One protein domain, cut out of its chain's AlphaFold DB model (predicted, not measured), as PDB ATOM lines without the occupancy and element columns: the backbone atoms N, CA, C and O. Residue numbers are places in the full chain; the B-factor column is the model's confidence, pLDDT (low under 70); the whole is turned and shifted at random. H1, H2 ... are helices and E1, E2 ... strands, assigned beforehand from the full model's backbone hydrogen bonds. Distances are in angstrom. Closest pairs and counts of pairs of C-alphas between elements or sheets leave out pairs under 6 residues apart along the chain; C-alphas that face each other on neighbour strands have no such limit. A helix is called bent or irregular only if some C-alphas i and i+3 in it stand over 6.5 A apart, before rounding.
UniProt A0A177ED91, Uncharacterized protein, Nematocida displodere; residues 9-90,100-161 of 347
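Overview. This is residues 9 to 90 and 100 to 161 of the 347 residues of an uncharacterized protein of Nematocida displodere (UniProt A0A177ED91). An elongated model with two lobes: at one end the helices H1, H2, H3 and H4 cross one another in a cluster, and at the other a narrow three-stranded sheet runs out, with the long helix H5 passing along it and H6 beside E1. Residues 126 to 131 of H5 and residues 151 to 161 stick out. The printed part has 144 residues, with six named helices and three named strands in the order H1 H2 H3 H4 E1 E2 H5 E3 H6, and is mostly helix. The sheet order is E2 E1 E3, antiparallel. The whole is only just compact, close to loose, with a radius of gyration of the C-alphas of 17.4 A and spans of 58 by 31 by 22 A.

Arrangement. H1, residues 9 to 19, touches H2, residues 27 to 34, at a steep tilt of 65 degrees, opposite ways; the closest C-alphas, of Ala 10 and Leu 29, are 5.9 A apart. H3, residues 45 to 58, touches H4, residues 67 to 81, at a steep tilt of 60 degrees, opposite ways, with the C-alphas of Ser 46 and Ser 75 closest at 5.2 A. With residues 57 to 58 alone, H3 only just touches H1, with 3 pairs of C-alphas within 8 A, Lys 18 and Phe 57 closest at 7.5 A. E1, residues 83 to 90, is antiparallel to E2, residues 100 to 106, with N 84 and O 105 within hydrogen-bond range at 2.8 A. H5, residues 116 to 138, only grazes the sheet with its residues 118 to 136. E3, residues 143 to 146, is antiparallel to E1, with N 89 and O 145 at 3.2 A. E2, H5 and E3 form a split strand-helix-strand unit, two strands running the same way with E1 between them, and its crossover is right-handed. H6, residues 148 to 158, is on the sheet but over none of its strands. Every O i to N i+4 pair is within hydrogen-bond range in H1, H2, H4 and H5, against 8 of 10 in H3 and 4 of 7 in H6.

Along the chain. H1 begins at C-alpha 9, (95.324, -55.037, -61.936). H3 is 19.4 A long, H4 20.2 A, E1 22.3 A, E2 19.5 A and H5 32.2 A. H6 is irregular, but only just: C-alphas 153 and 156 are 6.7 A apart. It ends at C-alpha 158, (80.717, -58.255, -26.245).

Size, cuts and confidence. The C-alphas of Lys 62 and Gly 140 are farthest apart, at 57.6 A. Residues 91 to 99 are not printed, and C-alphas 90 and 100 are 5.7 A apart across this cut. Of the links printed whole, none is long. The mean pLDDT of the printed part is 75.7; residues 100 to 102 and 107 to 161 are under 70.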
ATOM      1  N   SER A   9      94.113 -55.097 -62.758       81.31
ATOM      2  CA  SER A   9      95.324 -55.037 -61.936       81.31
ATOM      3  C   SER A   9      95.801 -56.413 -61.474       81.31
ATOM      4  O   SER A   9      96.986 -56.709 -61.581       81.31
ATOM      5  N   ALA A  10      94.906 -57.267 -60.974       85.12
ATOM      6  CA  ALA A  10      95.268 -58.615 -60.556       85.12
ATOM      7  C   ALA A  10      95.718 -59.461 -61.751       85.12
ATOM      8  O   ALA A  10      96.680 -60.217 -61.635       85.12
ATOM      9  N   LEU A  11      95.062 -59.312 -62.908       88.44
ATOM     10  CA  LEU A  11      95.450 -60.027 -64.124       88.44
ATOM     11  C   LEU A  11      96.843 -59.597 -64.589       88.44
ATOM     12  O   LEU A  11      97.662 -60.447 -64.926       88.44
ATOM     13  N   LYS A  12      97.132 -58.292 -64.548       90.75
ATOM     14  CA  LYS A  12      98.462 -57.758 -64.843       90.75
ATOM     15  C   LYS A  12      99.515 -58.335 -63.891       90.75
ATOM     16  O   LYS A  12     100.481 -58.916 -64.367       90.75
ATOM     17  N   MET A  13      99.268 -58.313 -62.577       91.19
ATOM     18  CA  MET A  13     100.163 -58.928 -61.582       91.19
ATOM     19  C   MET A  13     100.392 -60.424 -61.833       91.19
ATOM     20  O   MET A  13     101.499 -60.918 -61.642       91.19
ATOM     21  N   LEU A  14      99.366 -61.157 -62.276       92.25
ATOM     22  CA  LEU A  14      99.502 -62.568 -62.634       92.25
ATOM     23  C   LEU A  14     100.393 -62.762 -63.868       92.25
ATOM     24  O   LEU A  14     101.233 -63.661 -63.875       92.25
ATOM     25  N   ILE A  15     100.206 -61.946 -64.908       92.75
ATOM     26  CA  ILE A  15     101.029 -61.985 -66.125       92.75
ATOM     27  C   ILE A  15     102.483 -61.662 -65.776       92.75
ATOM     28  O   ILE A  15     103.383 -62.405 -66.176       92.75
ATOM     29  N   ASP A  16     102.703 -60.612 -64.988       93.81
ATOM     30  CA  ASP A  16     104.027 -60.187 -64.539       93.81
ATOM     31  C   ASP A  16     104.690 -61.283 -63.694       93.81
ATOM     32  O   ASP A  16     105.838 -61.644 -63.944       93.81
ATOM     33  N   PHE A  17     103.947 -61.926 -62.786       94.56
ATOM     34  CA  PHE A  17     104.436 -63.069 -62.011       94.56
ATOM     35  C   PHE A  17     104.797 -64.287 -62.884       94.56
ATOM     36  O   PHE A  17     105.781 -64.987 -62.616       94.56
ATOM     37  N   LYS A  18     104.014 -64.569 -63.935       93.69
ATOM     38  CA  LYS A  18     104.288 -65.685 -64.857       93.69
ATOM     39  C   LYS A  18     105.498 -65.423 -65.752       93.69
ATOM     40  O   LYS A  18     106.201 -66.374 -66.086       93.69
ATOM     41  N   ARG A  19     105.744 -64.166 -66.127       93.25
ATOM     42  CA  ARG A  19     106.922 -63.747 -66.908       93.25
ATOM     43  C   ARG A  19     108.168 -63.567 -66.041       93.25
ATOM     44  O   ARG A  19     109.283 -63.752 -66.521       93.25
ATOM     45  N   GLY A  20     107.980 -63.189 -64.780       93.19
ATOM     46  CA  GLY A  20     109.044 -62.891 -63.836       93.19
ATOM     47  C   GLY A  20     109.785 -64.125 -63.321       93.19
ATOM     48  O   GLY A  20     109.302 -65.258 -63.368       93.19
ATOM     49  N   LYS A  21     110.966 -63.872 -62.749       93.06
ATOM     50  CA  LYS A  21     111.813 -64.878 -62.080       93.06
ATOM     51  C   LYS A  21     111.394 -65.151 -60.629       93.06
ATOM     52  O   LYS A  21     112.072 -65.883 -59.913       93.06
ATOM     53  N   GLU A  22     110.306 -64.540 -60.166       94.44
ATOM     54  CA  GLU A  22     109.830 -64.705 -58.796       94.44
ATOM     55  C   GLU A  22     109.347 -66.134 -58.555       94.44
ATOM     56  O   GLU A  22     108.568 -66.690 -59.335       94.44
ATOM     57  N   VAL A  23     109.808 -66.729 -57.453       94.44
ATOM     58  CA  VAL A  23     109.446 -68.100 -57.073       94.44
ATOM     59  C   VAL A  23     108.061 -68.152 -56.439       94.44
ATOM     60  O   VAL A  23     107.357 -69.127 -56.651       94.44
ATOM     61  N   PHE A  24     107.668 -67.123 -55.683       95.94
ATOM     62  CA  PHE A  24     106.391 -67.059 -54.968       95.94
ATOM     63  C   PHE A  24     105.553 -65.883 -55.466       95.94
ATOM     64  O   PHE A  24     106.134 -64.847 -55.786       95.94
ATOM     65  N   PRO A  25     104.218 -66.021 -55.526       94.75
ATOM     66  CA  PRO A  25     103.357 -64.944 -55.977       94.75
ATOM     67  C   PRO A  25     103.431 -63.753 -55.012       94.75
ATOM     68  O   PRO A  25     103.517 -63.953 -53.795       94.75
ATOM     69  N   PRO A  26     103.353 -62.514 -55.524       93.75
ATOM     70  CA  PRO A  26     103.312 -61.332 -54.676       93.75
ATOM     71  C   PRO A  26     102.087 -61.359 -53.749       93.75
ATOM     72  O   PRO A  26     101.023 -61.885 -54.088       93.75
ATOM     73  N   GLU A  27     102.225 -60.776 -52.556       91.81
ATOM     74  CA  GLU A  27     101.179 -60.835 -51.523       91.81
ATOM     75  C   GLU A  27      99.864 -60.190 -51.993       91.81
ATOM     76  O   GLU A  27      98.784 -60.689 -51.684       91.81
ATOM     77  N   GLU A  28      99.940 -59.128 -52.800       88.94
ATOM     78  CA  GLU A  28      98.786 -58.444 -53.404       88.94
ATOM     79  C   GLU A  28      98.012 -59.330 -54.391       88.94
ATOM     80  O   GLU A  28      96.775 -59.296 -54.457       88.94
ATOM     81  N   LEU A  29      98.733 -60.179 -55.125       90.94
ATOM     82  CA  LEU A  29      98.138 -61.146 -56.038       90.94
ATOM     83  C   LEU A  29      97.430 -62.259 -55.257       90.94
ATOM     84  O   LEU A  29      96.297 -62.605 -55.592       90.94
ATOM     85  N   MET A  30      98.042 -62.756 -54.175       91.75
ATOM     86  CA  MET A  30      97.384 -63.717 -53.280       91.75
ATOM     87  C   MET A  30      96.089 -63.158 -52.700       91.75
ATOM     88  O   MET A  30      95.074 -63.848 -52.694       91.75
ATOM     89  N   LEU A  31      96.096 -61.903 -52.252       88.12
ATOM     90  CA  LEU A  31      94.909 -61.246 -51.703       88.12
ATOM     91  C   LEU A  31      93.765 -61.179 -52.711       88.12
ATOM     92  O   LEU A  31      92.630 -61.512 -52.371       88.12
ATOM     93  N   SER A  32      94.089 -60.814 -53.950       85.75
ATOM     94  CA  SER A  32      93.131 -60.791 -55.056       85.75
ATOM     95  C   SER A  32      92.587 -62.189 -55.368       85.75
ATOM     96  O   SER A  32      91.426 -62.336 -55.744       85.75
ATOM     97  N   PHE A  33      93.405 -63.228 -55.182       86.56
ATOM     98  CA  PHE A  33      93.010 -64.614 -55.411       86.56
ATOM     99  C   PHE A  33      92.067 -65.152 -54.326       86.56
ATOM    100  O   PHE A  33      91.094 -65.840 -54.627       86.56
ATOM    101  N   VAL A  34      92.299 -64.787 -53.063       87.81
ATOM    102  CA  VAL A  34      91.454 -65.191 -51.921       87.81
ATOM    103  C   VAL A  34      90.001 -64.739 -52.088       87.81
ATOM    104  O   VAL A  34      89.096 -65.418 -51.611       87.81
ATOM    105  N   ASP A  35      89.761 -63.627 -52.786       78.81
ATOM    106  CA  ASP A  35      88.412 -63.128 -53.092       78.81
ATOM    107  C   ASP A  35      87.599 -64.031 -54.033       78.81
ATOM    108  O   ASP A  35      86.369 -63.942 -54.081       78.81
ATOM    109  N   LEU A  36      88.265 -64.907 -54.781       80.12
ATOM    110  CA  LEU A  36      87.638 -65.742 -55.806       80.12
ATOM    111  C   LEU A  36      87.347 -67.149 -55.308       80.12
ATOM    112  O   LEU A  36      86.539 -67.869 -55.899       80.12
ATOM    113  N   LEU A  37      88.014 -67.549 -54.228       81.62
ATOM    114  CA  LEU A  37      87.954 -68.906 -53.730       81.62
ATOM    115  C   LEU A  37      86.756 -69.101 -52.811       81.62
ATOM    116  O   LEU A  37      86.560 -68.399 -51.819       81.62
ATOM    117  N   SER A  38      85.975 -70.132 -53.123       79.12
ATOM    118  CA  SER A  38      84.985 -70.675 -52.201       79.12
ATOM    119  C   SER A  38      85.687 -71.655 -51.268       79.12
ATOM    120  O   SER A  38      86.243 -72.651 -51.729       79.12
ATOM    121  N   VAL A  39      85.680 -71.371 -49.964       79.19
ATOM    122  CA  VAL A  39      86.316 -72.246 -48.968       79.19
ATOM    123  C   VAL A  39      85.294 -73.214 -48.377       79.19
ATOM    124  O   VAL A  39      84.242 -72.772 -47.908       79.19
ATOM    125  N   PRO A  40      85.581 -74.529 -48.379       80.75
ATOM    126  CA  PRO A  40      84.741 -75.514 -47.721       80.75
ATOM    127  C   PRO A  40      84.715 -75.294 -46.199       80.75
ATOM    128  O   PRO A  40      85.759 -75.017 -45.611       80.75
ATOM    129  N   PRO A  41      83.583 -75.552 -45.517       73.00
ATOM    130  CA  PRO A  41      83.431 -75.358 -44.070       73.00
ATOM    131  C   PRO A  41      84.475 -76.043 -43.178       73.00
ATOM    132  O   PRO A  41      84.693 -75.613 -42.050       73.00
ATOM    133  N   ARG A  42      85.069 -77.145 -43.650       78.31
ATOM    134  CA  ARG A  42      85.936 -78.040 -42.864       78.31
ATOM    135  C   ARG A  42      87.380 -78.087 -43.356       78.31
ATOM    136  O   ARG A  42      88.157 -78.884 -42.844       78.31
ATOM    137  N   ALA A  43      87.725 -77.301 -44.371       83.00
ATOM    138  CA  ALA A  43      89.072 -77.324 -44.918       83.00
ATOM    139  C   ALA A  43      89.992 -76.391 -44.124       83.00
ATOM    140  O   ALA A  43      89.603 -75.280 -43.760       83.00
ATOM    141  N   SER A  44      91.230 -76.830 -43.894       89.00
ATOM    142  CA  SER A  44      92.301 -75.940 -43.448       89.00
ATOM    143  C   SER A  44      92.476 -74.831 -44.485       89.00
ATOM    144  O   SER A  44      92.698 -75.112 -45.662       89.00
ATOM    145  N   ILE A  45      92.364 -73.568 -44.061       88.06
ATOM    146  CA  ILE A  45      92.433 -72.407 -44.963       88.06
ATOM    147  C   ILE A  45      93.740 -72.431 -45.752       88.06
ATOM    148  O   ILE A  45      93.728 -72.259 -46.964       88.06
ATOM    149  N   SER A  46      94.868 -72.661 -45.076       92.19
ATOM    150  CA  SER A  46      96.180 -72.660 -45.723       92.19
ATOM    151  C   SER A  46      96.335 -73.806 -46.712       92.19
ATOM    152  O   SER A  46      96.924 -73.598 -47.764       92.19
ATOM    153  N   GLU A  47      95.801 -74.991 -46.407       93.19
ATOM    154  CA  GLU A  47      95.868 -76.137 -47.321       93.19
ATOM    155  C   GLU A  47      94.957 -75.948 -48.529       93.19
ATOM    156  O   GLU A  47      95.384 -76.187 -49.655       93.19
ATOM    157  N   HIS A  48      93.726 -75.481 -48.309       91.75
ATOM    158  CA  HIS A  48      92.774 -75.214 -49.385       91.75
ATOM    159  C   HIS A  48      93.287 -74.113 -50.310       91.75
ATOM    160  O   HIS A  48      93.332 -74.295 -51.523       91.75
ATOM    161  N   LEU A  49      93.744 -72.995 -49.738       92.06
ATOM    162  CA  LEU A  49      94.354 -71.912 -50.505       92.06
ATOM    163  C   LEU A  49      95.586 -72.401 -51.261       92.06
ATOM    164  O   LEU A  49      95.702 -72.109 -52.446       92.06
ATOM    165  N   ALA A  50      96.493 -73.138 -50.611       95.25
ATOM    166  CA  ALA A  50      97.696 -73.638 -51.268       95.25
ATOM    167  C   ALA A  50      97.342 -74.557 -52.440       95.25
ATOM    168  O   ALA A  50      97.883 -74.381 -53.522       95.25
ATOM    169  N   LYS A  51      96.395 -75.481 -52.262       94.69
ATOM    170  CA  LYS A  51      95.973 -76.407 -53.314       94.69
ATOM    171  C   LYS A  51      95.394 -75.677 -54.528       94.69
ATOM    172  O   LYS A  51      95.884 -75.863 -55.637       94.69
ATOM    173  N   GLU A  52      94.398 -74.821 -54.307       92.44
ATOM    174  CA  GLU A  52      93.699 -74.113 -55.390       92.44
ATOM    175  C   GLU A  52      94.604 -73.089 -56.092       92.44
ATOM    176  O   GLU A  52      94.539 -72.901 -57.306       92.44
ATOM    177  N   SER A  53      95.473 -72.414 -55.335       93.12
ATOM    178  CA  SER A  53      96.347 -71.380 -55.894       93.12
ATOM    179  C   SER A  53      97.603 -71.934 -56.558       93.12
ATOM    180  O   SER A  53      98.089 -71.335 -57.515       93.12
ATOM    181  N   PHE A  54      98.117 -73.080 -56.106       95.44
ATOM    182  CA  PHE A  54      99.323 -73.676 -56.676       95.44
ATOM    183  C   PHE A  54      99.117 -74.052 -58.143       95.44
ATOM    184  O   PHE A  54      99.902 -73.644 -59.001       95.44
ATOM    185  N   GLU A  55      98.030 -74.760 -58.451       91.81
ATOM    186  CA  GLU A  55      97.704 -75.114 -59.835       91.81
ATOM    187  C   GLU A  55      97.527 -73.857 -60.694       91.81
ATOM    188  O   GLU A  55      98.077 -73.764 -61.790       91.81
ATOM    189  N   TYR A  56      96.841 -72.845 -60.165       91.56
ATOM    190  CA  TYR A  56      96.575 -71.609 -60.891       91.56
ATOM    191  C   TYR A  56      97.849 -70.809 -61.222       91.56
ATOM    192  O   TYR A  56      98.048 -70.370 -62.364       91.56
ATOM    193  N   PHE A  57      98.732 -70.626 -60.236       94.25
ATOM    194  CA  PHE A  57      99.935 -69.807 -60.384       94.25
ATOM    195  C   PHE A  57     101.029 -70.488 -61.199       94.25
ATOM    196  O   PHE A  57     101.689 -69.819 -62.000       94.25
ATOM    197  N   TYR A  58     101.207 -71.798 -61.035       95.50
ATOM    198  CA  TYR A  58     102.322 -72.521 -61.650       95.50
ATOM    199  C   TYR A  58     101.942 -73.295 -62.913       95.50
ATOM    200  O   TYR A  58     102.830 -73.844 -63.568       95.50
ATOM    201  N   ALA A  59     100.671 -73.280 -63.332       92.88
ATOM    202  CA  ALA A  59     100.279 -73.794 -64.642       92.88
ATOM    203  C   ALA A  59     101.085 -73.114 -65.767       92.88
ATOM    204  O   ALA A  59     100.919 -71.916 -66.040       92.88
ATOM    205  N   GLY A  60     101.947 -73.909 -66.413       89.25
ATOM    206  CA  GLY A  60     102.790 -73.511 -67.543       89.25
ATOM    207  C   GLY A  60     104.128 -72.850 -67.183       89.25
ATOM    208  O   GLY A  60     104.827 -72.406 -68.091       89.25
ATOM    209  N   LYS A  61     104.509 -72.766 -65.899       91.94
ATOM    210  CA  LYS A  61     105.802 -72.196 -65.477       91.94
ATOM    211  C   LYS A  61     106.884 -73.286 -65.474       91.94
ATOM    212  O   LYS A  61     106.624 -74.399 -65.031       91.94
ATOM    213  N   LYS A  62     108.085 -72.981 -65.983       89.56
ATOM    214  CA  LYS A  62     109.211 -73.941 -66.039       89.56
ATOM    215  C   LYS A  62     109.797 -74.215 -64.650       89.56
ATOM    216  O   LYS A  62     110.046 -75.365 -64.309       89.56
ATOM    217  N   ASP A  63     109.938 -73.165 -63.846       91.31
ATOM    218  CA  ASP A  63     110.506 -73.236 -62.500       91.31
ATOM    219  C   ASP A  63     109.386 -73.281 -61.457       91.31
ATOM    220  O   ASP A  63     108.853 -72.248 -61.035       91.31
ATOM    221  N   VAL A  64     108.995 -74.496 -61.066       95.62
ATOM    222  CA  VAL A  64     107.918 -74.736 -60.098       95.62
ATOM    223  C   VAL A  64     108.517 -75.106 -58.737       95.62
ATOM    224  O   VAL A  64     109.261 -76.086 -58.647       95.62
ATOM    225  N   PRO A  65     108.219 -74.363 -57.652       96.00
ATOM    226  CA  PRO A  65     108.660 -74.751 -56.320       96.00
ATOM    227  C   PRO A  65     107.936 -76.026 -55.850       96.00
ATOM    228  O   PRO A  65     106.784 -76.256 -56.219       96.00
ATOM    229  N   PRO A  66     108.553 -76.831 -54.967       97.31
ATOM    230  CA  PRO A  66     107.868 -77.956 -54.341       97.31
ATOM    231  C   PRO A  66     106.599 -77.498 -53.612       97.31
ATOM    232  O   PRO A  66     106.619 -76.490 -52.899       97.31
ATOM    233  N   TYR A  67     105.516 -78.271 -53.732       96.94
ATOM    234  CA  TYR A  67     104.230 -77.949 -53.104       96.94
ATOM    235  C   TYR A  67     104.346 -77.752 -51.584       96.94
ATOM    236  O   TYR A  67     103.747 -76.835 -51.032       96.94
ATOM    237  N   THR A  68     105.179 -78.547 -50.905       97.38
ATOM    238  CA  THR A  68     105.437 -78.420 -49.459       97.38
ATOM    239  C   THR A  68     105.978 -77.039 -49.091       97.38
ATOM    240  O   THR A  68     105.490 -76.401 -48.160       97.38
ATOM    241  N   ARG A  69     106.923 -76.524 -49.883       97.44
ATOM    242  CA  ARG A  69     107.501 -75.190 -49.698       97.44
ATOM    243  C   ARG A  69     106.463 -74.094 -49.947       97.44
ATOM    244  O   ARG A  69     106.440 -73.093 -49.233       97.44
ATOM    245  N   PHE A  70     105.595 -74.284 -50.939       97.19
ATOM    246  CA  PHE A  70     104.499 -73.356 -51.218       97.19
ATOM    247  C   PHE A  70     103.424 -73.362 -50.121       97.19
ATOM    248  O   PHE A  70     102.929 -72.301 -49.741       97.19
ATOM    249  N   LEU A  71     103.104 -74.528 -49.558       96.94
ATOM    250  CA  LEU A  71     102.177 -74.667 -48.436       96.94
ATOM    251  C   LEU A  71     102.703 -73.953 -47.185       96.94
ATOM    252  O   LEU A  71     101.963 -73.202 -46.547       96.94
ATOM    253  N   GLU A  72     103.985 -74.125 -46.856       97.44
ATOM    254  CA  GLU A  72     104.621 -73.401 -45.749       97.44
ATOM    255  C   GLU A  72     104.592 -71.888 -45.964       97.44
ATOM    256  O   GLU A  72     104.250 -71.131 -45.051       97.44
ATOM    257  N   TRP A  73     104.920 -71.440 -47.179       96.88
ATOM    258  CA  TRP A  73     104.848 -70.030 -47.545       96.88
ATOM    259  C   TRP A  73     103.422 -69.486 -47.390       96.88
ATOM    260  O   TRP A  73     103.226 -68.459 -46.740       96.88
ATOM    261  N   THR A  74     102.425 -70.222 -47.889       95.81
ATOM    262  CA  THR A  74     101.006 -69.859 -47.792       95.81
ATOM    263  C   THR A  74     100.555 -69.800 -46.335       95.81
ATOM    264  O   THR A  74      99.881 -68.854 -45.947       95.81
ATOM    265  N   SER A  75     100.983 -70.745 -45.493       95.38
ATOM    266  CA  SER A  75     100.692 -70.755 -44.052       95.38
ATOM    267  C   SER A  75     101.306 -69.556 -43.316       95.38
ATOM    268  O   SER A  75     100.680 -68.950 -42.444       95.38
ATOM    269  N   ARG A  76     102.531 -69.153 -43.676       95.06
ATOM    270  CA  ARG A  76     103.148 -67.931 -43.128       95.06
ATOM    271  C   ARG A  76     102.432 -66.680 -43.620       95.06
ATOM    272  O   ARG A  76     102.258 -65.733 -42.855       95.06
ATOM    273  N   TRP A  77     102.039 -66.659 -44.888       94.00
ATOM    274  CA  TRP A  77     101.298 -65.554 -45.478       94.00
ATOM    275  C   TRP A  77      99.910 -65.401 -44.842       94.00
ATOM    276  O   TRP A  77      99.595 -64.297 -44.412       94.00
ATOM    277  N   THR A  78      99.128 -66.472 -44.657       91.81
ATOM    278  CA  THR A  78      97.799 -66.392 -44.016       91.81
ATOM    279  C   THR A  78      97.881 -65.856 -42.590       91.81
ATOM    280  O   THR A  78      97.065 -65.016 -42.211       91.81
ATOM    281  N   LYS A  79      98.895 -66.278 -41.821       90.75
ATOM    282  CA  LYS A  79      99.158 -65.760 -40.468       90.75
ATOM    283  C   LYS A  79      99.513 -64.272 -40.477       90.75
ATOM    284  O   LYS A  79      98.973 -63.518 -39.676       90.75
ATOM    285  N   ARG A  80     100.391 -63.834 -41.389       89.69
ATOM    286  CA  ARG A  80     100.795 -62.417 -41.509       89.69
ATOM    287  C   ARG A  80      99.661 -61.524 -42.015       89.69
ATOM    288  O   ARG A  80      99.470 -60.427 -41.501       89.69
ATOM    289  N   ALA A  81      98.901 -61.999 -42.998       86.38
ATOM    290  CA  ALA A  81      97.781 -61.282 -43.593       86.38
ATOM    291  C   ALA A  81      96.507 -61.329 -42.728       86.38
ATOM    292  O   ALA A  81      95.524 -60.681 -43.081       86.38
ATOM    293  N   GLY A  82      96.496 -62.069 -41.613       86.12
ATOM    294  CA  GLY A  82      95.310 -62.212 -40.763       86.12
ATOM    295  C   GLY A  82      94.120 -62.757 -41.552       86.12
ATOM    296  O   GLY A  82      93.052 -62.149 -41.576       86.12
ATOM    297  N   VAL A  83      94.328 -63.835 -42.313       85.62
ATOM    298  CA  VAL A  83      93.240 -64.487 -43.054       85.62
ATOM    299  C   VAL A  83      92.477 -65.391 -42.094       85.62
ATOM    300  O   VAL A  83      93.017 -66.376 -41.599       85.62
ATOM    301  N   HIS A  84      91.211 -65.067 -41.872       80.75
ATOM    302  CA  HIS A  84      90.297 -65.776 -40.992       80.75
ATOM    303  C   HIS A  84      89.156 -66.404 -41.792       80.75
ATOM    304  O   HIS A  84      88.628 -65.818 -42.743       80.75
ATOM    305  N   HIS A  85      88.742 -67.604 -41.389       80.75
ATOM    306  CA  HIS A  85      87.580 -68.271 -41.961       80.75
ATOM    307  C   HIS A  85      86.359 -68.032 -41.084       80.75
ATOM    308  O   HIS A  85      86.272 -68.460 -39.932       80.75
ATOM    309  N   VAL A  86      85.398 -67.331 -41.668       76.88
ATOM    310  CA  VAL A  86      84.125 -67.007 -41.047       76.88
ATOM    311  C   VAL A  86      83.100 -68.001 -41.562       76.88
ATOM    312  O   VAL A  86      82.578 -67.853 -42.665       76.88
ATOM    313  N   HIS A  87      82.813 -69.027 -40.763       76.94
ATOM    314  CA  HIS A  87      81.701 -69.929 -41.036       76.94
ATOM    315  C   HIS A  87      80.466 -69.447 -40.277       76.94
ATOM    316  O   HIS A  87      80.484 -69.352 -39.047       76.94
ATOM    317  N   ILE A  88      79.393 -69.150 -41.007       71.88
ATOM    318  CA  ILE A  88      78.114 -68.729 -40.436       71.88
ATOM    319  C   ILE A  88      77.116 -69.858 -40.666       71.88
ATOM    320  O   ILE A  88      76.674 -70.082 -41.793       71.88
ATOM    321  N   GLU A  89      76.753 -70.567 -39.596       75.38
ATOM    322  CA  GLU A  89      75.718 -71.604 -39.629       75.38
ATOM    323  C   GLU A  89      74.387 -71.041 -39.124       75.38
ATOM    324  O   GLU A  89      74.233 -70.734 -37.939       75.38
ATOM    325  N   VAL A  90      73.404 -70.916 -40.016       72.00
ATOM    326  CA  VAL A  90      72.050 -70.470 -39.679       72.00
ATOM    327  C   VAL A  90      71.162 -71.704 -39.547       72.00
ATOM    328  O   VAL A  90      70.839 -72.351 -40.544       72.00
ATOM    329  N   GLY A 100      74.304 -73.110 -43.932       66.06
ATOM    330  CA  GLY A 100      75.574 -72.453 -43.655       66.06
ATOM    331  C   GLY A 100      76.111 -71.735 -44.883       66.06
ATOM    332  O   GLY A 100      75.863 -72.162 -46.013       66.06
ATOM    333  N   PHE A 101      76.854 -70.659 -44.669       69.06
ATOM    334  CA  PHE A 101      77.744 -70.112 -45.685       69.06
ATOM    335  C   PHE A 101      79.083 -69.736 -45.050       69.06
ATOM    336  O   PHE A 101      79.147 -69.290 -43.905       69.06
ATOM    337  N   SER A 102      80.152 -69.939 -45.813       69.12
ATOM    338  CA  SER A 102      81.520 -69.606 -45.432       69.12
ATOM    339  C   SER A 102      81.980 -68.368 -46.180       69.12
ATOM    340  O   SER A 102      81.784 -68.262 -47.391       69.12
ATOM    341  N   ILE A 103      82.618 -67.447 -45.467       70.62
ATOM    342  CA  ILE A 103      83.293 -66.285 -46.041       70.62
ATOM    343  C   ILE A 103      84.725 -66.267 -45.517       70.62
ATOM    344  O   ILE A 103      84.979 -66.486 -44.335       70.62
ATOM    345  N   LEU A 104      85.677 -65.977 -46.396       74.88
ATOM    346  CA  LEU A 104      87.028 -65.619 -45.985       74.88
ATOM    347  C   LEU A 104      87.083 -64.130 -45.656       74.88
ATOM    348  O   LEU A 104      86.774 -63.283 -46.503       74.88
ATOM    349  N   ALA A 105      87.494 -63.811 -44.436       74.06
ATOM    350  CA  ALA A 105      87.797 -62.455 -44.010       74.06
ATOM    351  C   ALA A 105      89.317 -62.287 -43.968       74.06
ATOM    352  O   ALA A 105      90.017 -63.122 -43.410       74.06
ATOM    353  N   VAL A 106      89.840 -61.217 -44.558       77.75
ATOM    354  CA  VAL A 106      91.267 -60.887 -44.482       77.75
ATOM    355  C   VAL A 106      91.408 -59.600 -43.689       77.75
ATOM    356  O   VAL A 106      90.877 -58.565 -44.095       77.75
ATOM    357  N   GLU A 107      92.082 -59.662 -42.545       64.19
ATOM    358  CA  GLU A 107      92.194 -58.528 -41.624       64.19
ATOM    359  C   GLU A 107      93.402 -57.628 -41.923       64.19
ATOM    360  O   GLU A 107      93.422 -56.477 -41.487       64.19
ATOM    361  N   SER A 108      94.368 -58.128 -42.703       59.03
ATOM    362  CA  SER A 108      95.694 -57.551 -42.949       59.03
ATOM    363  C   SER A 108      95.804 -56.050 -42.674       59.03
ATOM    364  O   SER A 108      95.274 -55.200 -43.403       59.03
ATOM    365  N   LYS A 109      96.554 -55.726 -41.614       59.16
ATOM    366  CA  LYS A 109      96.946 -54.353 -41.270       59.16
ATOM    367  C   LYS A 109      97.752 -53.698 -42.399       59.16
ATOM    368  O   LYS A 109      97.678 -52.488 -42.553       59.16
ATOM    369  N   LEU A 110      98.435 -54.493 -43.231       51.59
ATOM    370  CA  LEU A 110      99.222 -54.020 -44.378       51.59
ATOM    371  C   LEU A 110      98.354 -53.462 -45.517       51.59
ATOM    372  O   LEU A 110      98.804 -52.602 -46.263       51.59
ATOM    373  N   ILE A 111      97.097 -53.901 -45.638       51.69
ATOM    374  CA  ILE A 111      96.177 -53.440 -46.696       51.69
ATOM    375  C   ILE A 111      95.246 -52.337 -46.180       51.69
ATOM    376  O   ILE A 111      94.301 -51.930 -46.856       51.69
ATOM    377  N   ALA A 112      95.472 -51.850 -44.957       47.56
ATOM    378  CA  ALA A 112      94.557 -50.938 -44.294       47.56
ATOM    379  C   ALA A 112      94.391 -49.584 -45.001       47.56
ATOM    380  O   ALA A 112      93.437 -48.884 -44.677       47.56
ATOM    381  N   GLU A 113      95.241 -49.234 -45.973       51.47
ATOM    382  CA  GLU A 113      95.293 -47.854 -46.468       51.47
ATOM    383  C   GLU A 113      95.202 -47.668 -47.991       51.47
ATOM    384  O   GLU A 113      94.861 -46.569 -48.414       51.47
ATOM    385  N   ARG A 114      95.429 -48.683 -48.846       51.81
ATOM    386  CA  ARG A 114      95.718 -48.393 -50.273       51.81
ATOM    387  C   ARG A 114      94.671 -48.760 -51.328       51.81
ATOM    388  O   ARG A 114      94.717 -48.175 -52.405       51.81
ATOM    389  N   THR A 115      93.699 -49.645 -51.082       60.62
ATOM    390  CA  THR A 115      92.748 -50.052 -52.144       60.62
ATOM    391  C   THR A 115      91.275 -49.883 -51.757       60.62
ATOM    392  O   THR A 115      90.803 -50.380 -50.732       60.62
ATOM    393  N   ARG A 116      90.498 -49.220 -52.636       60.34
ATOM    394  CA  ARG A 116      89.033 -49.045 -52.495       60.34
ATOM    395  C   ARG A 116      88.298 -50.379 -52.307       60.34
ATOM    396  O   ARG A 116      87.323 -50.437 -51.566       60.34
ATOM    397  N   ALA A 117      88.780 -51.454 -52.935       55.31
ATOM    398  CA  ALA A 117      88.207 -52.795 -52.803       55.31
ATOM    399  C   ALA A 117      88.305 -53.336 -51.365       55.31
ATOM    400  O   ALA A 117      87.327 -53.862 -50.835       55.31
ATOM    401  N   CYS A 118      89.439 -53.137 -50.688       57.06
ATOM    402  CA  CYS A 118      89.611 -53.560 -49.299       57.06
ATOM    403  C   CYS A 118      88.792 -52.709 -48.323       57.06
ATOM    404  O   CYS A 118      88.218 -53.256 -47.379       57.06
ATOM    405  N   GLN A 119      88.660 -51.403 -48.572       62.62
ATOM    406  CA  GLN A 119      87.747 -50.546 -47.803       62.62
ATOM    407  C   GLN A 119      86.286 -50.987 -47.970       62.62
ATOM    408  O   GLN A 119      85.583 -51.146 -46.970       62.62
ATOM    409  N   ALA A 120      85.849 -51.270 -49.201       63.00
ATOM    410  CA  ALA A 120      84.513 -51.795 -49.477       63.00
ATOM    411  C   ALA A 120      84.285 -53.160 -48.810       63.00
ATOM    412  O   ALA A 120      83.215 -53.396 -48.255       63.00
ATOM    413  N   ARG A 121      85.298 -54.037 -48.781       60.34
ATOM    414  CA  ARG A 121      85.227 -55.348 -48.120       60.34
ATOM    415  C   ARG A 121      85.153 -55.226 -46.599       60.34
ATOM    416  O   ARG A 121      84.329 -55.896 -45.987       60.34
ATOM    417  N   ARG A 122      85.930 -54.329 -45.981       60.66
ATOM    418  CA  ARG A 122      85.788 -53.997 -44.549       60.66
ATOM    419  C   ARG A 122      84.414 -53.410 -44.248       60.66
ATOM    420  O   ARG A 122      83.805 -53.793 -43.255       60.66
ATOM    421  N   GLY A 123      83.919 -52.528 -45.115       66.12
ATOM    422  CA  GLY A 123      82.562 -51.995 -45.049       66.12
ATOM    423  C   GLY A 123      81.519 -53.106 -45.109       66.12
ATOM    424  O   GLY A 123      80.665 -53.179 -44.238       66.12
ATOM    425  N   PHE A 124      81.638 -54.033 -46.060       63.53
ATOM    426  CA  PHE A 124      80.742 -55.176 -46.201       63.53
ATOM    427  C   PHE A 124      80.798 -56.112 -44.995       63.53
ATOM    428  O   PHE A 124      79.753 -56.442 -44.450       63.53
ATOM    429  N   VAL A 125      81.988 -56.502 -44.527       60.41
ATOM    430  CA  VAL A 125      82.136 -57.359 -43.340       60.41
ATOM    431  C   VAL A 125      81.535 -56.679 -42.111       60.41
ATOM    432  O   VAL A 125      80.785 -57.322 -41.383       60.41
ATOM    433  N   ARG A 126      81.778 -55.376 -41.912       65.00
ATOM    434  CA  ARG A 126      81.140 -54.600 -40.836       65.00
ATOM    435  C   ARG A 126      79.625 -54.538 -41.003       65.00
ATOM    436  O   ARG A 126      78.913 -54.763 -40.035       65.00
ATOM    437  N   SER A 127      79.114 -54.300 -42.210       67.81
ATOM    438  CA  SER A 127      77.674 -54.281 -42.489       67.81
ATOM    439  C   SER A 127      77.031 -55.643 -42.259       67.81
ATOM    440  O   SER A 127      75.946 -55.706 -41.694       67.81
ATOM    441  N   VAL A 128      77.701 -56.738 -42.628       64.81
ATOM    442  CA  VAL A 128      77.254 -58.102 -42.332       64.81
ATOM    443  C   VAL A 128      77.264 -58.334 -40.826       64.81
ATOM    444  O   VAL A 128      76.272 -58.822 -40.305       64.81
ATOM    445  N   GLN A 129      78.314 -57.929 -40.105       63.00
ATOM    446  CA  GLN A 129      78.370 -58.018 -38.641       63.00
ATOM    447  C   GLN A 129      77.244 -57.216 -37.971       63.00
ATOM    448  O   GLN A 129      76.614 -57.714 -37.038       63.00
ATOM    449  N   VAL A 130      76.959 -56.000 -38.448       69.81
ATOM    450  CA  VAL A 130      75.884 -55.139 -37.934       69.81
ATOM    451  C   VAL A 130      74.516 -55.736 -38.245       69.81
ATOM    452  O   VAL A 130      73.743 -55.961 -37.322       69.81
ATOM    453  N   ALA A 131      74.235 -56.070 -39.507       64.06
ATOM    454  CA  ALA A 131      72.972 -56.687 -39.912       64.06
ATOM    455  C   ALA A 131      72.732 -58.001 -39.162       64.06
ATOM    456  O   ALA A 131      71.618 -58.293 -38.739       64.06
ATOM    457  N   PHE A 132      73.793 -58.769 -38.935       63.12
ATOM    458  CA  PHE A 132      73.740 -59.993 -38.160       63.12
ATOM    459  C   PHE A 132      73.425 -59.739 -36.677       63.12
ATOM    460  O   PHE A 132      72.561 -60.421 -36.124       63.12
ATOM    461  N   ARG A 133      74.035 -58.725 -36.041       65.06
ATOM    462  CA  ARG A 133      73.659 -58.282 -34.682       65.06
ATOM    463  C   ARG A 133      72.189 -57.865 -34.617       65.06
ATOM    464  O   ARG A 133      71.490 -58.272 -33.695       65.06
ATOM    465  N   THR A 134      71.704 -57.126 -35.612       65.88
ATOM    466  CA  THR A 134      70.298 -56.705 -35.694       65.88
ATOM    467  C   THR A 134      69.357 -57.901 -35.852       65.88
ATOM    468  O   THR A 134      68.363 -58.001 -35.136       65.88
ATOM    469  N   ILE A 135      69.683 -58.858 -36.729       60.97
ATOM    470  CA  ILE A 135      68.890 -60.084 -36.909       60.97
ATOM    471  C   ILE A 135      68.836 -60.882 -35.602       60.97
ATOM    472  O   ILE A 135      67.750 -61.298 -35.200       60.97
ATOM    473  N   LEU A 136      69.964 -61.041 -34.901       59.22
ATOM    474  CA  LEU A 136      70.007 -61.709 -33.596       59.22
ATOM    475  C   LEU A 136      69.128 -61.017 -32.544       59.22
ATOM    476  O   LEU A 136      68.438 -61.704 -31.794       59.22
ATOM    477  N   GLN A 137      69.111 -59.681 -32.511       64.69
ATOM    478  CA  GLN A 137      68.252 -58.912 -31.602       64.69
ATOM    479  C   GLN A 137      66.761 -59.067 -31.940       64.69
ATOM    480  O   GLN A 137      65.934 -59.215 -31.044       64.69
ATOM    481  N   THR A 138      66.403 -59.073 -33.229       55.38
ATOM    482  CA  THR A 138      64.997 -59.196 -33.667       55.38
ATOM    483  C   THR A 138      64.445 -60.617 -33.583       55.38
ATOM    484  O   THR A 138      63.261 -60.812 -33.309       55.38
ATOM    485  N   VAL A 139      65.285 -61.629 -33.803       55.62
ATOM    486  CA  VAL A 139      64.875 -63.031 -33.820       55.62
ATOM    487  C   VAL A 139      65.450 -63.710 -32.590       55.62
ATOM    488  O   VAL A 139      66.397 -64.487 -32.676       55.62
ATOM    489  N   GLY A 140      64.842 -63.453 -31.431       49.81
ATOM    490  CA  GLY A 140      65.261 -63.983 -30.122       49.81
ATOM    491  C   GLY A 140      65.280 -65.518 -29.974       49.81
ATOM    492  O   GLY A 140      65.312 -66.023 -28.855       49.81
ATOM    493  N   ARG A 141      65.220 -66.294 -31.070       52.41
ATOM    494  CA  ARG A 141      65.285 -67.767 -31.102       52.41
ATOM    495  C   ARG A 141      66.135 -68.345 -32.244       52.41
ATOM    496  O   ARG A 141      65.974 -69.520 -32.575       52.41
ATOM    497  N   LEU A 142      67.017 -67.565 -32.867       48.44
ATOM    498  CA  LEU A 142      67.908 -68.079 -33.908       48.44
ATOM    499  C   LEU A 142      69.237 -68.527 -33.285       48.44
ATOM    500  O   LEU A 142      69.999 -67.713 -32.770       48.44
ATOM    501  N   LYS A 143      69.510 -69.839 -33.303       52.19
ATOM    502  CA  LYS A 143      70.819 -70.368 -32.899       52.19
ATOM    503  C   LYS A 143      71.769 -70.221 -34.071       52.19
ATOM    504  O   LYS A 143      71.664 -70.964 -35.052       52.19
ATOM    505  N   VAL A 144      72.690 -69.277 -33.949       52.97
ATOM    506  CA  VAL A 144      73.798 -69.147 -34.885       52.97
ATOM    507  C   VAL A 144      75.052 -69.699 -34.238       52.97
ATOM    508  O   VAL A 144      75.398 -69.317 -33.121       52.97
ATOM    509  N   LYS A 145      75.721 -70.608 -34.944       54.62
ATOM    510  CA  LYS A 145      77.072 -71.037 -34.594       54.62
ATOM    511  C   LYS A 145      78.043 -70.259 -35.471       54.62
ATOM    512  O   LYS A 145      77.976 -70.343 -36.698       54.62
ATOM    513  N   LEU A 146      78.896 -69.474 -34.824       55.28
ATOM    514  CA  LEU A 146      80.062 -68.856 -35.445       55.28
ATOM    515  C   LEU A 146      81.264 -69.779 -35.226       55.28
ATOM    516  O   LEU A 146      81.299 -70.509 -34.233       55.28
ATOM    517  N   SER A 147      82.230 -69.759 -36.144       60.44
ATOM    518  CA  SER A 147      83.517 -70.431 -35.933       60.44
ATOM    519  C   SER A 147      84.204 -69.915 -34.658       60.44
ATOM    520  O   SER A 147      84.061 -68.742 -34.301       60.44
ATOM    521  N   GLU A 148      84.945 -70.789 -33.966       53.81
ATOM    522  CA  GLU A 148      85.661 -70.467 -32.716       53.81
ATOM    523  C   GLU A 148      86.585 -69.247 -32.870       53.81
ATOM    524  O   GLU A 148      86.642 -68.397 -31.981       53.81
ATOM    525  N   ASP A 149      87.194 -69.088 -34.048       44.16
ATOM    526  CA  ASP A 149      88.048 -67.947 -34.400       44.16
ATOM    527  C   ASP A 149      87.326 -66.591 -34.279       44.16
ATOM    528  O   ASP A 149      87.919 -65.589 -33.879       44.16
ATOM    529  N   LEU A 150      86.027 -66.547 -34.587       53.25
ATOM    530  CA  LEU A 150      85.203 -65.340 -34.476       53.25
ATOM    531  C   LEU A 150      84.734 -65.087 -33.045       53.25
ATOM    532  O   LEU A 150      84.584 -63.931 -32.651       53.25
ATOM    533  N   LEU A 151      84.501 -66.145 -32.267       53.31
ATOM    534  CA  LEU A 151      84.085 -66.032 -30.868       53.31
ATOM    535  C   LEU A 151      85.209 -65.452 -30.007       53.31
ATOM    536  O   LEU A 151      84.949 -64.548 -29.214       53.31
ATOM    537  N   HIS A 152      86.452 -65.881 -30.231       50.62
ATOM    538  CA  HIS A 152      87.623 -65.289 -29.579       50.62
ATOM    539  C   HIS A 152      87.804 -63.801 -29.910       50.62
ATOM    540  O   HIS A 152      88.260 -63.036 -29.063       50.62
ATOM    541  N   TYR A 153      87.408 -63.377 -31.112       44.88
ATOM    542  CA  TYR A 153      87.539 -61.991 -31.566       44.88
ATOM    543  C   TYR A 153      86.374 -61.087 -31.132       44.88
ATOM    544  O   TYR A 153      86.553 -59.897 -30.876       44.88
ATOM    545  N   ILE A 154      85.158 -61.632 -31.048       45.59
ATOM    546  CA  ILE A 154      83.962 -60.892 -30.633       45.59
ATOM    547  C   ILE A 154      83.859 -60.815 -29.100       45.59
ATOM    548  O   ILE A 154      83.248 -59.873 -28.601       45.59
ATOM    549  N   ALA A 155      84.469 -61.742 -28.353       47.12
ATOM    550  CA  ALA A 155      84.434 -61.760 -26.888       47.12
ATOM    551  C   ALA A 155      84.819 -60.405 -26.244       47.12
ATOM    552  O   ALA A 155      83.994 -59.876 -25.498       47.12
ATOM    553  N   PRO A 156      85.935 -59.743 -26.616       46.03
ATOM    554  CA  PRO A 156      86.265 -58.414 -26.086       46.03
ATOM    555  C   PRO A 156      85.251 -57.323 -26.472       46.03
ATOM    556  O   PRO A 156      85.029 -56.372 -25.729       46.03
ATOM    557  N   ALA A 157      84.617 -57.443 -27.643       38.59
ATOM    558  CA  ALA A 157      83.613 -56.490 -28.116       38.59
ATOM    559  C   ALA A 157      82.221 -56.718 -27.493       38.59
ATOM    560  O   ALA A 157      81.406 -55.798 -27.492       38.59
ATOM    561  N   LEU A 158      81.939 -57.924 -26.987       43.34
ATOM    562  CA  LEU A 158      80.717 -58.255 -26.245       43.34
ATOM    563  C   LEU A 158      80.824 -57.877 -24.767       43.34
ATOM    564  O   LEU A 158      79.822 -57.470 -24.187       43.34
ATOM    565  N   GLU A 159      82.021 -57.942 -24.180       50.31
ATOM    566  CA  GLU A 159      82.279 -57.471 -22.810       50.31
ATOM    567  C   GLU A 159      82.075 -55.952 -22.648       50.31
ATOM    568  O   GLU A 159      81.825 -55.470 -21.546       50.31
ATOM    569  N   LEU A 160      82.106 -55.198 -23.753       42.06
ATOM    570  CA  LEU A 160      81.866 -53.750 -23.790       42.06
ATOM    571  C   LEU A 160      80.386 -53.354 -23.940       42.06
ATOM    572  O   LEU A 160      80.083 -52.161 -23.954       42.06
ATOM    573  N   CYS A 161      79.464 -54.316 -24.031       34.31
ATOM    574  CA  CYS A 161      78.026 -54.057 -23.963       34.31
ATOM    575  C   CYS A 161      77.510 -54.382 -22.553       34.31
ATOM    576  O   CYS A 161      77.181 -55.539 -22.279       34.31
TER     577      CYS A 161